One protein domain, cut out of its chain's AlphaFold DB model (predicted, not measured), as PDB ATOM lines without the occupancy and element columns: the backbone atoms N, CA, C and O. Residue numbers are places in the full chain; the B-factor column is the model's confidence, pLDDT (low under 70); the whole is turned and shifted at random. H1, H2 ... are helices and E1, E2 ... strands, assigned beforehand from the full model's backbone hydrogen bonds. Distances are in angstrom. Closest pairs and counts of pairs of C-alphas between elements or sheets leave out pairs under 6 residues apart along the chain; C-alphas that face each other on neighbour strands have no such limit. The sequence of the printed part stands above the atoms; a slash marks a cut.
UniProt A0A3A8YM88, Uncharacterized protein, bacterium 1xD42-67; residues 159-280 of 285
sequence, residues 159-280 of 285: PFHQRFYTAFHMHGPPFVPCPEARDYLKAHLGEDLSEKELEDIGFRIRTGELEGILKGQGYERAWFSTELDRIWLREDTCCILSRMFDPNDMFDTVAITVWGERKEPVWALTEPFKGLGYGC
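This is residues 159 to 280 of the 285 residues of an uncharacterized protein of bacterium 1xD42-67 (UniProt A0A3A8YM88). A twisted sheet of four strands makes a wall, and the long helix H3 runs along one face of it over E3, with the short H4 over E4 on that same face; the other face has no named helix on it. H2 packs on the first part of H3 beyond one end of the sheet, and residues 186 to 192, at and after the end of H2, stick out. The printed part has 122 residues with five named helices and four named strands, along the chain E1 H1 H2 H3 E2 E3 E4 H4 H5; the class is mixed, helices and strands. The sheet runs E1 E4 E3 E2, antiparallel throughout. The whole is compact, with a radius of gyration of the C-alphas of 15.0 A, and only just elongated, spanning 47 by 31 by 22 A.

In the sheet, E1 is residues 160 to 166, 20.7 A long, with C-alpha 160 at (25.180, -29.585, 25.685). E4 is residues 253 to 260, 23.1 A; E3 is residues 237 to 244, 22.0 A; E2 is residues 229 to 234, 16.4 A. H3, residues 195 to 216, is 31.8 A long and begins at C-alpha 195 (10.444, -15.175, -5.302). H2 is residues 179 to 187, 12.3 A. The short helices are H1, residues 167 to 170, H4, residues 263 to 267, and H5, residues 270 to 275, which ends at C-alpha 275 (5.725, -31.317, 15.101).

E2, E3 and E4 form a meander, each strand the antiparallel neighbour of the one before, with hairpins E2 and E3, and E3 and E4. N 232 and O 239 are 2.8 A apart, and N 240 and O 257 2.8 A, within hydrogen-bond range. E1 is the edge strand beside E4, with N 162 and O 258 at 2.8 A. H3 on one face of the sheet makes two layers, a helix over a sheet: its height over the sheet is 9.1 A, and it stands at 5 degrees to E3 on the local plane, along the strands. Its closest C-alphas to E4 are Phe 203 and Thr 253, 6.0 A. H4 is on the same face as H3, over E4, at a height over the sheet of 7.0 A. H5 only grazes the sheet with residues 270 to 274; it is close to H3 but not clearly touching, with the C-alphas of Ile 213 and Pro 272 closest at 7.0 A. H2 touches H3, through residues 198 to 206 of H3 alone, at a steep tilt of 63 degrees, opposite ways; the closest C-alphas are Ala 181 and Gly 202, 6.1 A. H1 is not on the sheet and is apart from H2. In H2, H3, H4 and H5 every O i to N i+4 pair is within hydrogen-bond range; H1 is too short for such a pair.

The C-alphas of Pro 159 and Gly 190 are the farthest apart, 49.6 A. The printed part has no cut. The link from H3 to E2, 12 residues, is long. The mean pLDDT of the printed part is 78.1; among the residues under 70 are 167 to 182 and 245 to 253.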
ATOM      1  N   PRO A 159      27.637 -26.939  27.962       92.31
ATOM      2  CA  PRO A 159      28.220 -28.242  27.644       92.31
ATOM      3  C   PRO A 159      27.369 -29.103  26.699       92.31
ATOM      4  O   PRO A 159      27.881 -30.073  26.133       92.31
ATOM      5  N   PHE A 160      26.073 -28.812  26.544       91.06
ATOM      6  CA  PHE A 160      25.180 -29.585  25.685       91.06
ATOM      7  C   PHE A 160      24.569 -28.719  24.600       91.06
ATOM      8  O   PHE A 160      24.094 -27.618  24.860       91.06
ATOM      9  N   HIS A 161      24.517 -29.273  23.392       90.88
ATOM     10  CA  HIS A 161      23.858 -28.647  22.257       90.88
ATOM     11  C   HIS A 161      23.186 -29.674  21.348       90.88
ATOM     12  O   HIS A 161      23.620 -30.830  21.266       90.88
ATOM     13  N   GLN A 162      22.161 -29.233  20.629       89.44
ATOM     14  CA  GLN A 162      21.492 -29.993  19.586       89.44
ATOM     15  C   GLN A 162      21.123 -29.060  18.436       89.44
ATOM     16  O   GLN A 162      20.573 -27.982  18.650       89.44
ATOM     17  N   ARG A 163      21.408 -29.499  17.208       88.00
ATOM     18  CA  ARG A 163      20.948 -28.831  15.988       88.00
ATOM     19  C   ARG A 163      19.711 -29.528  15.449       88.00
ATOM     20  O   ARG A 163      19.662 -30.765  15.458       88.00
ATOM     21  N   PHE A 164      18.760 -28.737  14.974       83.19
ATOM     22  CA  PHE A 164      17.575 -29.212  14.281       83.19
ATOM     23  C   PHE A 164      17.503 -28.566  12.902       83.19
ATOM     24  O   PHE A 164      17.735 -27.367  12.746       83.19
ATOM     25  N   TYR A 165      17.174 -29.393  11.922       75.94
ATOM     26  CA  TYR A 165      17.039 -29.023  10.522       75.94
ATOM     27  C   TYR A 165      15.693 -29.528  10.026       75.94
ATOM     28  O   TYR A 165      15.183 -30.529  10.534       75.94
ATOM     29  N   THR A 166      15.113 -28.864   9.035       72.25
ATOM     30  CA  THR A 166      13.959 -29.443   8.346       72.25
ATOM     31  C   THR A 166      14.396 -30.650   7.510       72.25
ATOM     32  O   THR A 166      15.504 -30.682   6.970       72.25
ATOM     33  N   ALA A 167      13.523 -31.655   7.391       59.31
ATOM     34  CA  ALA A 167      13.795 -32.836   6.567       59.31
ATOM     35  C   ALA A 167      14.034 -32.495   5.082       59.31
ATOM     36  O   ALA A 167      14.766 -33.196   4.385       59.31
ATOM     37  N   PHE A 168      13.448 -31.391   4.617       56.38
ATOM     38  CA  PHE A 168      13.570 -30.914   3.244       56.38
ATOM     39  C   PHE A 168      15.021 -30.569   2.857       56.38
ATOM     40  O   PHE A 168      15.394 -30.820   1.714       56.38
ATOM     41  N   HIS A 169      15.874 -30.151   3.802       51.94
ATOM     42  CA  HIS A 169      17.299 -29.863   3.551       51.94
ATOM     43  C   HIS A 169      18.167 -31.073   3.206       51.94
ATOM     44  O   HIS A 169      19.331 -30.911   2.848       51.94
ATOM     45  N   MET A 170      17.662 -32.296   3.367       50.06
ATOM     46  CA  MET A 170      18.465 -33.500   3.118       50.06
ATOM     47  C   MET A 170      18.093 -34.199   1.810       50.06
ATOM     48  O   MET A 170      18.625 -35.270   1.512       50.06
ATOM     49  N   HIS A 171      17.175 -33.627   1.030       47.56
ATOM     50  CA  HIS A 171      16.774 -34.179  -0.255       47.56
ATOM     51  C   HIS A 171      17.527 -33.493  -1.393       47.56
ATOM     52  O   HIS A 171      17.616 -32.275  -1.454       47.56
ATOM     53  N   GLY A 172      18.073 -34.298  -2.306       47.22
ATOM     54  CA  GLY A 172      18.559 -33.803  -3.591       47.22
ATOM     55  C   GLY A 172      17.397 -33.456  -4.533       47.22
ATOM     56  O   GLY A 172      16.262 -33.870  -4.289       47.22
ATOM     57  N   PRO A 173      17.669 -32.731  -5.629       47.25
ATOM     58  CA  PRO A 173      16.645 -32.259  -6.557       47.25
ATOM     59  C   PRO A 173      15.790 -33.397  -7.167       47.25
ATOM     60  O   PRO A 173      16.309 -34.496  -7.392       47.25
ATOM     61  N   PRO A 174      14.507 -33.140  -7.514       50.59
ATOM     62  CA  PRO A 174      13.843 -31.832  -7.522       50.59
ATOM     63  C   PRO A 174      13.308 -31.416  -6.145       50.59
ATOM     64  O   PRO A 174      12.602 -32.174  -5.481       50.59
ATOM     65  N   PHE A 175      13.612 -30.179  -5.756       52.12
ATOM     66  CA  PHE A 175      13.117 -29.566  -4.528       52.12
ATOM     67  C   PHE A 175      11.616 -29.269  -4.659       52.12
ATOM     68  O   PHE A 175      11.135 -28.861  -5.719       52.12
ATOM     69  N   VAL A 176      10.851 -29.529  -3.598       52.31
ATOM     70  CA  VAL A 176       9.401 -29.299  -3.552       52.31
ATOM     71  C   VAL A 176       9.138 -28.223  -2.501       52.31
ATOM     72  O   VAL A 176       9.713 -28.331  -1.419       52.31
ATOM     73  N   PRO A 177       8.255 -27.239  -2.761       51.88
ATOM     74  CA  PRO A 177       7.931 -26.204  -1.782       51.88
ATOM     75  C   PRO A 177       7.483 -26.821  -0.453       51.88
ATOM     76  O   PRO A 177       6.693 -27.779  -0.457       51.88
ATOM     77  N   CYS A 178       7.947 -26.262   0.668       56.59
ATOM     78  CA  CYS A 178       7.522 -26.711   1.991       56.59
ATOM     79  C   CYS A 178       5.983 -26.600   2.141       56.59
ATOM     80  O   CYS A 178       5.335 -25.819   1.434       56.59
ATOM     81  N   PRO A 179       5.336 -27.410   3.000       61.06
ATOM     82  CA  PRO A 179       3.877 -27.397   3.150       61.06
ATOM     83  C   PRO A 179       3.288 -26.000   3.403       61.06
ATOM     84  O   PRO A 179       2.263 -25.652   2.823       61.06
ATOM     85  N   GLU A 180       3.980 -25.180   4.187       62.38
ATOM     86  CA  GLU A 180       3.560 -23.838   4.597       62.38
ATOM     87  C   GLU A 180       3.564 -22.866   3.423       62.38
ATOM     88  O   GLU A 180       2.611 -22.119   3.220       62.38
ATOM     89  N   ALA A 181       4.594 -22.943   2.587       60.06
ATOM     90  CA  ALA A 181       4.660 -22.223   1.331       60.06
ATOM     91  C   ALA A 181       3.532 -22.597   0.371       60.06
ATOM     92  O   ALA A 181       2.911 -21.735  -0.249       60.06
ATOM     93  N   ARG A 182       3.239 -23.897   0.251       65.69
ATOM     94  CA  ARG A 182       2.134 -24.370  -0.593       65.69
ATOM     95  C   ARG A 182       0.803 -23.838  -0.088       65.69
ATOM     96  O   ARG A 182      -0.054 -23.512  -0.903       65.69
ATOM     97  N   ASP A 183       0.615 -23.773   1.221       70.69
ATOM     98  CA  ASP A 183      -0.620 -23.276   1.816       70.69
ATOM     99  C   ASP A 183      -0.723 -21.748   1.740       70.69
ATOM    100  O   ASP A 183      -1.798 -21.238   1.426       70.69
ATOM    101  N   TYR A 184       0.392 -21.026   1.887       69.12
ATOM    102  CA  TYR A 184       0.453 -19.584   1.654       69.12
ATOM    103  C   TYR A 184       0.098 -19.235   0.202       69.12
ATOM    104  O   TYR A 184      -0.812 -18.440  -0.030       69.12
ATOM    105  N   LEU A 185       0.729 -19.905  -0.769       68.19
ATOM    106  CA  LEU A 185       0.458 -19.725  -2.199       68.19
ATOM    107  C   LEU A 185      -0.990 -20.067  -2.570       68.19
ATOM    108  O   LEU A 185      -1.590 -19.390  -3.400       68.19
ATOM    109  N   LYS A 186      -1.586 -21.095  -1.950       74.31
ATOM    110  CA  LYS A 186      -3.013 -21.414  -2.138       74.31
ATOM    111  C   LYS A 186      -3.930 -20.335  -1.560       74.31
ATOM    112  O   LYS A 186      -4.976 -20.067  -2.144       74.31
ATOM    113  N   ALA A 187      -3.583 -19.770  -0.404       72.56
ATOM    114  CA  ALA A 187      -4.394 -18.758   0.269       72.56
ATOM    115  C   ALA A 187      -4.334 -17.384  -0.422       72.56
ATOM    116  O   ALA A 187      -5.303 -16.635  -0.336       72.56
ATOM    117  N   HIS A 188      -3.245 -17.091  -1.139       70.81
ATOM    118  CA  HIS A 188      -2.984 -15.803  -1.799       70.81
ATOM    119  C   HIS A 188      -2.935 -15.937  -3.331       70.81
ATOM    120  O   HIS A 188      -2.199 -15.237  -4.023       70.81
ATOM    121  N   LEU A 189      -3.735 -16.861  -3.882       63.47
ATOM    122  CA  LEU A 189      -3.892 -17.042  -5.328       63.47
ATOM    123  C   LEU A 189      -4.307 -15.714  -5.992       63.47
ATOM    124  O   LEU A 189      -5.444 -15.272  -5.833       63.47
ATOM    125  N   GLY A 190      -3.402 -15.122  -6.777       62.00
ATOM    126  CA  GLY A 190      -3.637 -13.885  -7.532       62.00
ATOM    127  C   GLY A 190      -2.746 -12.701  -7.148       62.00
ATOM    128  O   GLY A 190      -2.853 -11.661  -7.794       62.00
ATOM    129  N   GLU A 191      -1.879 -12.843  -6.144       70.62
ATOM    130  CA  GLU A 191      -0.825 -11.864  -5.861       70.62
ATOM    131  C   GLU A 191       0.406 -12.124  -6.746       70.62
ATOM    132  O   GLU A 191       0.906 -13.248  -6.806       70.62
ATOM    133  N   ASP A 192       0.890 -11.086  -7.437       71.50
ATOM    134  CA  ASP A 192       2.174 -11.102  -8.160       71.50
ATOM    135  C   ASP A 192       3.298 -10.816  -7.151       71.50
ATOM    136  O   ASP A 192       3.779  -9.690  -7.032       71.50
ATOM    137  N   LEU A 193       3.662 -11.833  -6.367       69.69
ATOM    138  CA  LEU A 193       4.800 -11.781  -5.448       69.69
ATOM    139  C   LEU A 193       6.061 -12.278  -6.155       69.69
ATOM    140  O   LEU A 193       6.045 -13.310  -6.832       69.69
ATOM    141  N   SER A 194       7.166 -11.561  -5.973       71.62
ATOM    142  CA  SER A 194       8.486 -12.044  -6.370       71.62
ATOM    143  C   SER A 194       8.924 -13.232  -5.506       71.62
ATOM    144  O   SER A 194       8.464 -13.411  -4.377       71.62
ATOM    145  N   GLU A 195       9.850 -14.038  -6.023       67.44
ATOM    146  CA  GLU A 195      10.444 -15.175  -5.302       67.44
ATOM    147  C   GLU A 195      11.025 -14.746  -3.945       67.44
ATOM    148  O   GLU A 195      10.686 -15.319  -2.915       67.44
ATOM    149  N   LYS A 196      11.746 -13.620  -3.915       68.31
ATOM    150  CA  LYS A 196      12.309 -13.042  -2.688       68.31
ATOM    151  C   LYS A 196      11.255 -12.619  -1.658       68.31
ATOM    152  O   LYS A 196      11.466 -12.736  -0.451       68.31
ATOM    153  N   GLU A 197      10.114 -12.098  -2.110       72.69
ATOM    154  CA  GLU A 197       9.007 -11.765  -1.206       72.69
ATOM    155  C   GLU A 197       8.387 -13.030  -0.610       72.69
ATOM    156  O   GLU A 197       8.085 -13.062   0.584       72.69
ATOM    157  N   LEU A 198       8.243 -14.083  -1.416       70.31
ATOM    158  CA  LEU A 198       7.753 -15.382  -0.962       70.31
ATOM    159  C   LEU A 198       8.704 -16.028   0.054       70.31
ATOM    160  O   LEU A 198       8.232 -16.516   1.085       70.31
ATOM    161  N   GLU A 199      10.014 -15.977  -0.186       71.25
ATOM    162  CA  GLU A 199      11.050 -16.444   0.744       71.25
ATOM    163  C   GLU A 199      10.942 -15.741   2.102       71.25
ATOM    164  O   GLU A 199      10.833 -16.394   3.142       71.25
ATOM    165  N   ASP A 200      10.891 -14.406   2.103       73.25
ATOM    166  CA  ASP A 200      10.823 -13.619   3.335       73.25
ATOM    167  C   ASP A 200       9.514 -13.846   4.111       73.25
ATOM    168  O   ASP A 200       9.501 -13.898   5.347       73.25
ATOM    169  N   ILE A 201       8.391 -14.017   3.408       74.69
ATOM    170  CA  ILE A 201       7.111 -14.375   4.028       74.69
ATOM    171  C   ILE A 201       7.190 -15.768   4.660       74.69
ATOM    172  O   ILE A 201       6.791 -15.936   5.818       74.69
ATOM    173  N   GLY A 202       7.724 -16.752   3.932       73.50
ATOM    174  CA  GLY A 202       7.916 -18.114   4.427       73.50
ATOM    175  C   GLY A 202       8.775 -18.139   5.690       73.50
ATOM    176  O   GLY A 202       8.356 -18.697   6.712       73.50
ATOM    177  N   PHE A 203       9.910 -17.438   5.665       76.56
ATOM    178  CA  PHE A 203      10.792 -17.277   6.819       76.56
ATOM    179  C   PHE A 203      10.060 -16.679   8.024       76.56
ATOM    180  O   PHE A 203      10.151 -17.211   9.137       76.56
ATOM    181  N   ARG A 204       9.293 -15.598   7.828       79.00
ATOM    182  CA  ARG A 204       8.548 -14.936   8.911       79.00
ATOM    183  C   ARG A 204       7.479 -15.835   9.524       79.00
ATOM    184  O   ARG A 204       7.369 -15.871  10.751       79.00
ATOM    185  N   ILE A 205       6.718 -16.563   8.705       79.31
ATOM    186  CA  ILE A 205       5.695 -17.506   9.182       79.31
ATOM    187  C   ILE A 205       6.358 -18.596  10.025       79.31
ATOM    188  O   ILE A 205       5.990 -18.779  11.187       79.31
ATOM    189  N   ARG A 206       7.385 -19.259   9.479       80.06
ATOM    190  CA  ARG A 206       8.086 -20.351  10.166       80.06
ATOM    191  C   ARG A 206       8.733 -19.916  11.463       80.06
ATOM    192  O   ARG A 206       8.591 -20.576  12.492       80.06
ATOM    193  N   THR A 207       9.404 -18.775  11.431       86.62
ATOM    194  CA  THR A 207       9.995 -18.195  12.629       86.62
ATOM    195  C   THR A 207       8.912 -17.880  13.660       86.62
ATOM    196  O   THR A 207       9.086 -18.202  14.829       86.62
ATOM    197  N   GLY A 208       7.758 -17.344  13.250       88.38
ATOM    198  CA  GLY A 208       6.625 -17.082  14.142       88.38
ATOM    199  C   GLY A 208       6.088 -18.329  14.858       88.38
ATOM    200  O   GLY A 208       5.816 -18.271  16.059       88.38
ATOM    201  N   GLU A 209       5.980 -19.465  14.162       88.94
ATOM    202  CA  GLU A 209       5.570 -20.751  14.754       88.94
ATOM    203  C   GLU A 209       6.574 -21.231  15.814       88.94
ATOM    204  O   GLU A 209       6.193 -21.582  16.937       88.94
ATOM    205  N   LEU A 210       7.868 -21.182  15.483       91.38
ATOM    206  CA  LEU A 210       8.962 -21.563  16.380       91.38
ATOM    207  C   LEU A 210       9.037 -20.648  17.609       91.38
ATOM    208  O   LEU A 210       9.155 -21.126  18.739       91.38
ATOM    209  N   GLU A 211       8.898 -19.336  17.419       94.12
ATOM    210  CA  GLU A 211       8.819 -18.366  18.510       94.12
ATOM    211  C   GLU A 211       7.607 -18.614  19.416       94.12
ATOM    212  O   GLU A 211       7.694 -18.422  20.629       94.12
ATOM    213  N   GLY A 212       6.475 -19.049  18.852       94.69
ATOM    214  CA  GLY A 212       5.286 -19.432  19.612       94.69
ATOM    215  C   GLY A 212       5.569 -20.573  20.591       94.69
ATOM    216  O   GLY A 212       5.209 -20.480  21.768       94.69
ATOM    217  N   ILE A 213       6.283 -21.609  20.136       93.88
ATOM    218  CA  ILE A 213       6.735 -22.723  20.985       93.88
ATOM    219  C   ILE A 213       7.665 -22.215  22.090       93.88
ATOM    220  O   ILE A 213       7.465 -22.538  23.261       93.88
ATOM    221  N   LEU A 214       8.661 -21.400  21.730       96.19
ATOM    222  CA  LEU A 214       9.653 -20.873  22.670       96.19
ATOM    223  C   LEU A 214       8.999 -20.026  23.770       96.19
ATOM    224  O   LEU A 214       9.224 -20.283  24.955       96.19
ATOM    225  N   LYS A 215       8.106 -19.100  23.403       96.44
ATOM    226  CA  LYS A 215       7.310 -18.307  24.358       96.44
ATOM    227  C   LYS A 215       6.463 -19.200  25.263       96.44
ATOM    228  O   LYS A 215       6.439 -18.995  26.474       96.44
ATOM    229  N   GLY A 216       5.811 -20.220  24.699       94.62
ATOM    230  CA  GLY A 216       5.025 -21.198  25.458       94.62
ATOM    231  C   GLY A 216       5.848 -21.995  26.478       94.62
ATOM    232  O   GLY A 216       5.303 -22.459  27.476       94.62
ATOM    233  N   GLN A 217       7.160 -22.109  26.262       92.81
ATOM    234  CA  GLN A 217       8.105 -22.741  27.184       92.81
ATOM    235  C   GLN A 217       8.871 -21.747  28.073       92.81
ATOM    236  O   GLN A 217       9.814 -22.154  28.754       92.81
ATOM    237  N   GLY A 218       8.475 -20.470  28.093       94.81
ATOM    238  CA  GLY A 218       9.067 -19.443  28.953       94.81
ATOM    239  C   GLY A 218      10.419 -18.910  28.478       94.81
ATOM    240  O   GLY A 218      11.173 -18.392  29.294       94.81
ATOM    241  N   TYR A 219      10.746 -19.053  27.191       97.06
ATOM    242  CA  TYR A 219      11.900 -18.369  26.615       97.06
ATOM    243  C   TYR A 219      11.577 -16.903  26.314       97.06
ATOM    244  O   TYR A 219      10.493 -16.572  25.822       97.06
ATOM    245  N   GLU A 220      12.564 -16.039  26.521       97.00
ATOM    246  CA  GLU A 220      12.512 -14.615  26.212       97.00
ATOM    247  C   GLU A 220      13.524 -14.263  25.121       97.00
ATOM    248  O   GLU A 220      14.635 -14.791  25.084       97.00
ATOM    249  N   ARG A 221      13.153 -13.360  24.211       96.81
ATOM    250  CA  ARG A 221      14.051 -12.926  23.138       96.81
ATOM    251  C   ARG A 221      15.129 -11.998  23.695       96.81
ATOM    252  O   ARG A 221      14.808 -10.975  24.300       96.81
ATOM    253  N   ALA A 222      16.394 -12.318  23.441       96.62
ATOM    254  CA  ALA A 222      17.529 -11.490  23.822       96.62
ATOM    255  C   ALA A 222      17.480 -10.142  23.092       96.62
ATOM    256  O   ALA A 222      17.155 -10.091  21.904       96.62
ATOM    257  N   TRP A 223      17.848  -9.052  23.772       95.62
ATOM    258  CA  TRP A 223      17.848  -7.706  23.182       95.62
ATOM    259  C   TRP A 223      18.818  -7.579  21.990       95.62
ATOM    260  O   TRP A 223      18.555  -6.816  21.064       95.62
ATOM    261  N   PHE A 224      19.898  -8.367  21.999       95.06
ATOM    262  CA  PHE A 224      20.903  -8.453  20.937       95.06
ATOM    263  C   PHE A 224      20.547  -9.455  19.823       95.06
ATOM    264  O   PHE A 224      21.391  -9.792  18.999       95.06
ATOM    265  N   SER A 225      19.306  -9.949  19.796       94.44
ATOM    266  CA  SER A 225      18.794 -10.707  18.650       94.44
ATOM    267  C   SER A 225      18.715  -9.814  17.420       94.44
ATOM    268  O   SER A 225      18.299  -8.661  17.526       94.44
ATOM    269  N   THR A 226      19.041 -10.366  16.262       89.75
ATOM    270  CA  THR A 226      19.009  -9.676  14.970       89.75
ATOM    271  C   THR A 226      17.938 -10.295  14.069       89.75
ATOM    272  O   THR A 226      17.285 -11.271  14.449       89.75
ATOM    273  N   GLU A 227      17.721  -9.734  12.878       80.44
ATOM    274  CA  GLU A 227      16.804 -10.353  11.907       80.44
ATOM    275  C   GLU A 227      17.360 -11.665  11.341       80.44
ATOM    276  O   GLU A 227      16.589 -12.547  10.962       80.44
ATOM    277  N   LEU A 228      18.689 -11.810  11.333       80.00
ATOM    278  CA  LEU A 228      19.374 -13.015  10.871       80.00
ATOM    279  C   LEU A 228      19.486 -14.075  11.968       80.00
ATOM    280  O   LEU A 228      19.277 -15.248  11.694       80.00
ATOM    281  N   ASP A 229      19.779 -13.674  13.204       87.81
ATOM    282  CA  ASP A 229      19.997 -14.574  14.335       87.81
ATOM    283  C   ASP A 229      19.099 -14.171  15.510       87.81
ATOM    284  O   ASP A 229      19.397 -13.249  16.280       87.81
ATOM    285  N   ARG A 230      17.984 -14.886  15.686       93.06
ATOM    286  CA  ARG A 230      17.058 -14.650  16.798       93.06
ATOM    287  C   ARG A 230      17.424 -15.538  17.975       93.06
ATOM    288  O   ARG A 230      17.253 -16.756  17.928       93.06
ATOM    289  N   ILE A 231      17.906 -14.916  19.044       96.00
ATOM    290  CA  ILE A 231      18.447 -15.598  20.217       96.00
ATOM    291  C   ILE A 231      17.395 -15.561  21.324       96.00
ATOM    292  O   ILE A 231      16.974 -14.503  21.786       96.00
ATOM    293  N   TRP A 232      16.961 -16.738  21.751       97.25
ATOM    294  CA  TRP A 232      15.947 -16.944  22.775       97.25
ATOM    295  C   TRP A 232      16.579 -17.575  24.004       97.25
ATOM    296  O   TRP A 232      17.286 -18.571  23.898       97.25
ATOM    297  N   LEU A 233      16.317 -17.014  25.175       95.81
ATOM    298  CA  LEU A 233      16.995 -17.334  26.425       95.81
ATOM    299  C   LEU A 233      15.994 -17.839  27.463       95.81
ATOM    300  O   LEU A 233      14.881 -17.324  27.549       95.81
ATOM    301  N   ARG A 234      16.398 -18.815  28.276       93.81
ATOM    302  CA  ARG A 234      15.646 -19.283  29.444       93.81
ATOM    303  C   ARG A 234      16.620 -19.839  30.476       93.81
ATOM    304  O   ARG A 234      17.228 -20.857  30.208       93.81
ATOM    305  N   GLU A 235      16.714 -19.227  31.657       88.56
ATOM    306  CA  GLU A 235      17.572 -19.678  32.775       88.56
ATOM    307  C   GLU A 235      18.984 -20.148  32.341       88.56
ATOM    308  O   GLU A 235      19.888 -19.326  32.181       88.56
ATOM    309  N   ASP A 236      19.163 -21.463  32.171       88.31
ATOM    310  CA  ASP A 236      20.397 -22.185  31.847       88.31
ATOM    311  C   ASP A 236      20.441 -22.722  30.401       88.31
ATOM    312  O   ASP A 236      21.288 -23.562  30.077       88.31
ATOM    313  N   THR A 237      19.544 -22.255  29.528       93.25
ATOM    314  CA  THR A 237      19.460 -22.636  28.118       93.25
ATOM    315  C   THR A 237      19.251 -21.460  27.176       93.25
ATOM    316  O   THR A 237      18.707 -20.407  27.519       93.25
ATOM    317  N   CYS A 238      19.644 -21.675  25.926       94.69
ATOM    318  CA  CYS A 238      19.323 -20.778  24.832       94.69
ATOM    319  C   CYS A 238      18.978 -21.547  23.555       94.69
ATOM    320  O   CYS A 238      19.549 -22.594  23.255       94.69
ATOM    321  N   CYS A 239      18.048 -21.002  22.785       95.31
ATOM    322  CA  CYS A 239      17.662 -21.468  21.465       95.31
ATOM    323  C   CYS A 239      17.967 -20.364  20.453       95.31
ATOM    324  O   CYS A 239      17.576 -19.216  20.647       95.31
ATOM    325  N   ILE A 240      18.663 -20.706  19.378       94.12
ATOM    326  CA  ILE A 240      19.008 -19.791  18.295       94.12
ATOM    327  C   ILE A 240      18.222 -20.220  17.066       94.12
ATOM    328  O   ILE A 240      18.302 -21.383  16.665       94.12
ATOM    329  N   LEU A 241      17.485 -19.274  16.492       92.38
ATOM    330  CA  LEU A 241      16.820 -19.401  15.202       92.38
ATOM    331  C   LEU A 241      17.592 -18.534  14.201       92.38
ATOM    332  O   LEU A 241      17.484 -17.309  14.248       92.38
ATOM    333  N   SER A 242      18.390 -19.161  13.341       86.44
ATOM    334  CA  SER A 242      19.204 -18.472  12.332       86.44
ATOM    335  C   SER A 242      18.563 -18.585  10.951       86.44
ATOM    336  O   SER A 242      18.180 -19.683  10.543       86.44
ATOM    337  N   ARG A 243      18.473 -17.474  10.215       80.12
ATOM    338  CA  ARG A 243      18.086 -17.453   8.798       80.12
ATOM    339  C   ARG A 243      19.176 -18.138   7.981       80.12
ATOM    340  O   ARG A 243      20.336 -17.739   8.037       80.12
ATOM    341  N   MET A 244      18.803 -19.180   7.254       70.25
ATOM    342  CA  MET A 244      19.657 -19.861   6.291       70.25
ATOM    343  C   MET A 244      19.159 -19.513   4.895       70.25
ATOM    344  O   MET A 244      18.075 -19.953   4.508       70.25
ATOM    345  N   PHE A 245      19.973 -18.751   4.169       58.47
ATOM    346  CA  PHE A 245      19.803 -18.546   2.736       58.47
ATOM    347  C   PHE A 245      20.269 -19.818   2.025       58.47
ATOM    348  O   PHE A 245      21.471 -20.073   1.925       58.47
ATOM    349  N   ASP A 246      19.330 -20.664   1.604       51.66
ATOM    350  CA  ASP A 246      19.639 -21.791   0.722       51.66
ATOM    351  C   ASP A 246      19.235 -21.399  -0.702       51.66
ATOM    352  O   ASP A 246      18.044 -21.364  -0.995       51.66
ATOM    353  N   PRO A 247      20.193 -21.136  -1.609       39.69
ATOM    354  CA  PRO A 247      19.890 -20.734  -2.982       39.69
ATOM    355  C   PRO A 247      19.202 -21.839  -3.804       39.69
ATOM    356  O   PRO A 247      18.879 -21.626  -4.972       39.69
ATOM    357  N   ASN A 248      19.025 -23.040  -3.240       42.06
ATOM    358  CA  ASN A 248      18.306 -24.148  -3.864       42.06
ATOM    359  C   ASN A 248      16.918 -24.392  -3.248       42.06
ATOM    360  O   ASN A 248      16.201 -25.276  -3.728       42.06
ATOM    361  N   ASP A 249      16.545 -23.650  -2.202       51.59
ATOM    362  CA  ASP A 249      15.209 -23.670  -1.613       51.59
ATOM    363  C   ASP A 249      14.439 -22.432  -2.082       51.59
ATOM    364  O   ASP A 249      14.945 -21.319  -2.039       51.59
ATOM    365  N   MET A 250      13.192 -22.625  -2.511       47.97
ATOM    366  CA  MET A 250      12.303 -21.513  -2.866       47.97
ATOM    367  C   MET A 250      11.823 -20.754  -1.612       47.97
ATOM    368  O   MET A 250      11.085 -19.776  -1.722       47.97
ATOM    369  N   PHE A 251      12.164 -21.234  -0.410       55.34
ATOM    370  CA  PHE A 251      11.894 -20.559   0.852       55.34
ATOM    371  C   PHE A 251      13.129 -20.523   1.733       55.34
ATOM    372  O   PHE A 251      13.715 -21.554   2.052       55.34
ATOM    373  N   ASP A 252      13.439 -19.329   2.229       59.22
ATOM    374  CA  ASP A 252      14.370 -19.161   3.330       59.22
ATOM    375  C   ASP A 252      13.972 -20.038   4.514       59.22
ATOM    376  O   ASP A 252      12.808 -20.107   4.937       59.22
ATOM    377  N   THR A 253      14.970 -20.696   5.088       67.75
ATOM    378  CA  THR A 253      14.751 -21.671   6.151       67.75
ATOM    379  C   THR A 253      15.385 -21.230   7.453       67.75
ATOM    380  O   THR A 253      16.196 -20.304   7.512       67.75
ATOM    381  N   VAL A 254      14.965 -21.871   8.543       78.62
ATOM    382  CA  VAL A 254      15.448 -21.556   9.884       78.62
ATOM    383  C   VAL A 254      16.354 -22.687  10.355       78.62
ATOM    384  O   VAL A 254      15.887 -23.788  10.619       78.62
ATOM    385  N   ALA A 255      17.651 -22.441  10.512       83.12
ATOM    386  CA  ALA A 255      18.501 -23.354  11.267       83.12
ATOM    387  C   ALA A 255      18.259 -23.150  12.761       83.12
ATOM    388  O   ALA A 255      18.360 -22.036  13.275       83.12
ATOM    389  N   ILE A 256      17.983 -24.240  13.474       89.12
ATOM    390  CA  ILE A 256      17.749 -24.190  14.914       89.12
ATOM    391  C   ILE A 256      18.939 -24.811  15.623       89.12
ATOM    392  O   ILE A 256      19.311 -25.956  15.355       89.12
ATOM    393  N   THR A 257      19.500 -24.097  16.594       91.19
ATOM    394  CA  THR A 257      20.422 -24.709  17.554       91.19
ATOM    395  C   THR A 257      19.994 -24.407  18.976       91.19
ATOM    396  O   THR A 257      19.835 -23.252  19.355       91.19
ATOM    397  N   VAL A 258      19.848 -25.451  19.780       92.88
ATOM    398  CA  VAL A 258      19.520 -25.350  21.201       92.88
ATOM    399  C   VAL A 258      20.742 -25.738  22.013       92.88
ATOM    400  O   VAL A 258      21.380 -26.746  21.714       92.88
ATOM    401  N   TRP A 259      21.048 -24.958  23.041       93.69
ATOM    402  CA  TRP A 259      22.162 -25.169  23.957       93.69
ATOM    403  C   TRP A 259      21.680 -25.101  25.401       93.69
ATOM    404  O   TRP A 259      20.707 -24.405  25.702       93.69
ATOM    405  N   GLY A 260      22.350 -25.821  26.295       93.38
ATOM    406  CA  GLY A 260      22.025 -25.789  27.713       93.38
ATOM    407  C   GLY A 260      23.077 -26.412  28.621       93.38
ATOM    408  O   GLY A 260      23.903 -27.223  28.198       93.38
ATOM    409  N   GLU A 261      23.008 -26.058  29.905       92.62
ATOM    410  CA  GLU A 261      23.801 -26.686  30.975       92.62
ATOM    411  C   GLU A 261      23.409 -28.146  31.221       92.62
ATOM    412  O   GLU A 261      24.204 -28.953  31.706       92.62
ATOM    413  N   ARG A 262      22.181 -28.503  30.840       90.38
ATOM    414  CA  ARG A 262      21.580 -29.822  31.021       90.38
ATOM    415  C   ARG A 262      20.925 -30.303  29.730       90.38
ATOM    416  O   ARG A 262      20.552 -29.505  28.873       90.38
ATOM    417  N   LYS A 263      20.769 -31.620  29.582       90.19
ATOM    418  CA  LYS A 263      20.186 -32.222  28.368       90.19
ATOM    419  C   LYS A 263      18.668 -32.095  28.329       90.19
ATOM    420  O   LYS A 263      18.085 -32.005  27.255       90.19
ATOM    421  N   GLU A 264      18.025 -32.092  29.490       89.56
ATOM    422  CA  GLU A 264      16.573 -32.148  29.626       89.56
ATOM    423  C   GLU A 264      15.871 -30.956  28.962       89.56
ATOM    424  O   GLU A 264      14.953 -31.199  28.176       89.56
ATOM    425  N   PRO A 265      16.284 -29.688  29.173       83.06
ATOM    426  CA  PRO A 265      15.617 -28.569  28.513       83.06
ATOM    427  C   PRO A 265      15.938 -28.496  27.011       83.06
ATOM    428  O   PRO A 265      15.110 -28.024  26.237       83.06
ATOM    429  N   VAL A 266      17.096 -29.020  26.581       83.88
ATOM    430  CA  VAL A 266      17.440 -29.170  25.155       83.88
ATOM    431  C   VAL A 266      16.481 -30.159  24.483       83.88
ATOM    432  O   VAL A 266      15.955 -29.889  23.407       83.88
ATOM    433  N   TRP A 267      16.197 -31.287  25.139       86.00
ATOM    434  CA  TRP A 267      15.271 -32.302  24.633       86.00
ATOM    435  C   TRP A 267      13.797 -31.909  24.737       86.00
ATOM    436  O   TRP A 267      12.989 -32.379  23.938       86.00
ATOM    437  N   ALA A 268      13.432 -31.030  25.671       87.69
ATOM    438  CA  ALA A 268      12.064 -30.530  25.815       87.69
ATOM    439  C   ALA A 268      11.562 -29.765  24.573       87.69
ATOM    440  O   ALA A 268      10.352 -29.646  24.364       87.69
ATOM    441  N   LEU A 269      12.479 -29.267  23.738       88.06
ATOM    442  CA  LEU A 269      12.165 -28.611  22.468       88.06
ATOM    443  C   LEU A 269      12.120 -29.577  21.274       88.06
ATOM    444  O   LEU A 269      11.529 -29.235  20.252       88.06
ATOM    445  N   THR A 270      12.655 -30.796  21.407       83.81
ATOM    446  CA  THR A 270      12.733 -31.773  20.312       83.81
ATOM    447  C   THR A 270      11.362 -32.140  19.752       83.81
ATOM    448  O   THR A 270      11.137 -32.004  18.555       83.81
ATOM    449  N   GLU A 271      10.432 -32.602  20.593       83.12
ATOM    450  CA  GLU A 271       9.115 -33.063  20.119       83.12
ATOM    451  C   GLU A 271       8.247 -31.924  19.547       83.12
ATOM    452  O   GLU A 271       7.681 -32.102  18.466       83.12
ATOM    453  N   PRO A 272       8.174 -30.727  20.170       88.31
ATOM    454  CA  PRO A 272       7.498 -29.582  19.562       88.31
ATOM    455  C   PRO A 272       8.067 -29.187  18.194       88.31
ATOM    456  O   PRO A 272       7.301 -28.929  17.269       88.31
ATOM    457  N   PHE A 273       9.396 -29.176  18.040       87.31
ATOM    458  CA  PHE A 273      10.043 -28.858  16.765       87.31
ATOM    459  C   PHE A 273       9.830 -29.951  15.710       87.31
ATOM    460  O   PHE A 273       9.547 -29.625  14.555       87.31
ATOM    461  N   LYS A 274       9.829 -31.234  16.097       80.25
ATOM    462  CA  LYS A 274       9.418 -32.341  15.213       80.25
ATOM    463  C   LYS A 274       8.000 -32.173  14.691       80.25
ATOM    464  O   LYS A 274       7.757 -32.450  13.520       80.25
ATOM    465  N   GLY A 275       7.086 -31.665  15.519       79.38
ATOM    466  CA  GLY A 275       5.725 -31.317  15.101       79.38
ATOM    467  C   GLY A 275       5.663 -30.310  13.944       79.38
ATOM    468  O   GLY A 275       4.699 -30.327  13.188       79.38
ATOM    469  N   LEU A 276       6.704 -29.487  13.768       77.19
ATOM    470  CA  LEU A 276       6.855 -28.528  12.665       77.19
ATOM    471  C   LEU A 276       7.756 -29.040  11.524       77.19
ATOM    472  O   LEU A 276       8.040 -28.303  10.581       77.19
ATOM    473  N   GLY A 277       8.204 -30.298  11.585       77.31
ATOM    474  CA  GLY A 277       9.062 -30.914  10.568       77.31
ATOM    475  C   GLY A 277      10.566 -30.727  10.786       77.31
ATOM    476  O   GLY A 277      11.346 -31.050   9.888       77.31
ATOM    477  N   TYR A 278      10.983 -30.244  11.961       80.00
ATOM    478  CA  TYR A 278      12.391 -30.122  12.343       80.00
ATOM    479  C   TYR A 278      12.868 -31.356  13.109       80.00
ATOM    480  O   TYR A 278      12.286 -31.742  14.117       80.00
ATOM    481  N   GLY A 279      13.974 -31.955  12.681       72.94
ATOM    482  CA  GLY A 279      14.578 -33.106  13.346       72.94
ATOM    483  C   GLY A 279      16.088 -32.976  13.460       72.94
ATOM    484  O   GLY A 279      16.715 -32.126  12.823       72.94
ATOM    485  N   CYS A 280      16.702 -33.821  14.285       71.31
ATOM    486  CA  CYS A 280      18.152 -33.945  14.246       71.31
ATOM    487  C   CYS A 280      18.574 -34.790  13.035       71.31
ATOM    488  O   CYS A 280      17.883 -35.733  12.662       71.31
TER     489      CYS A 280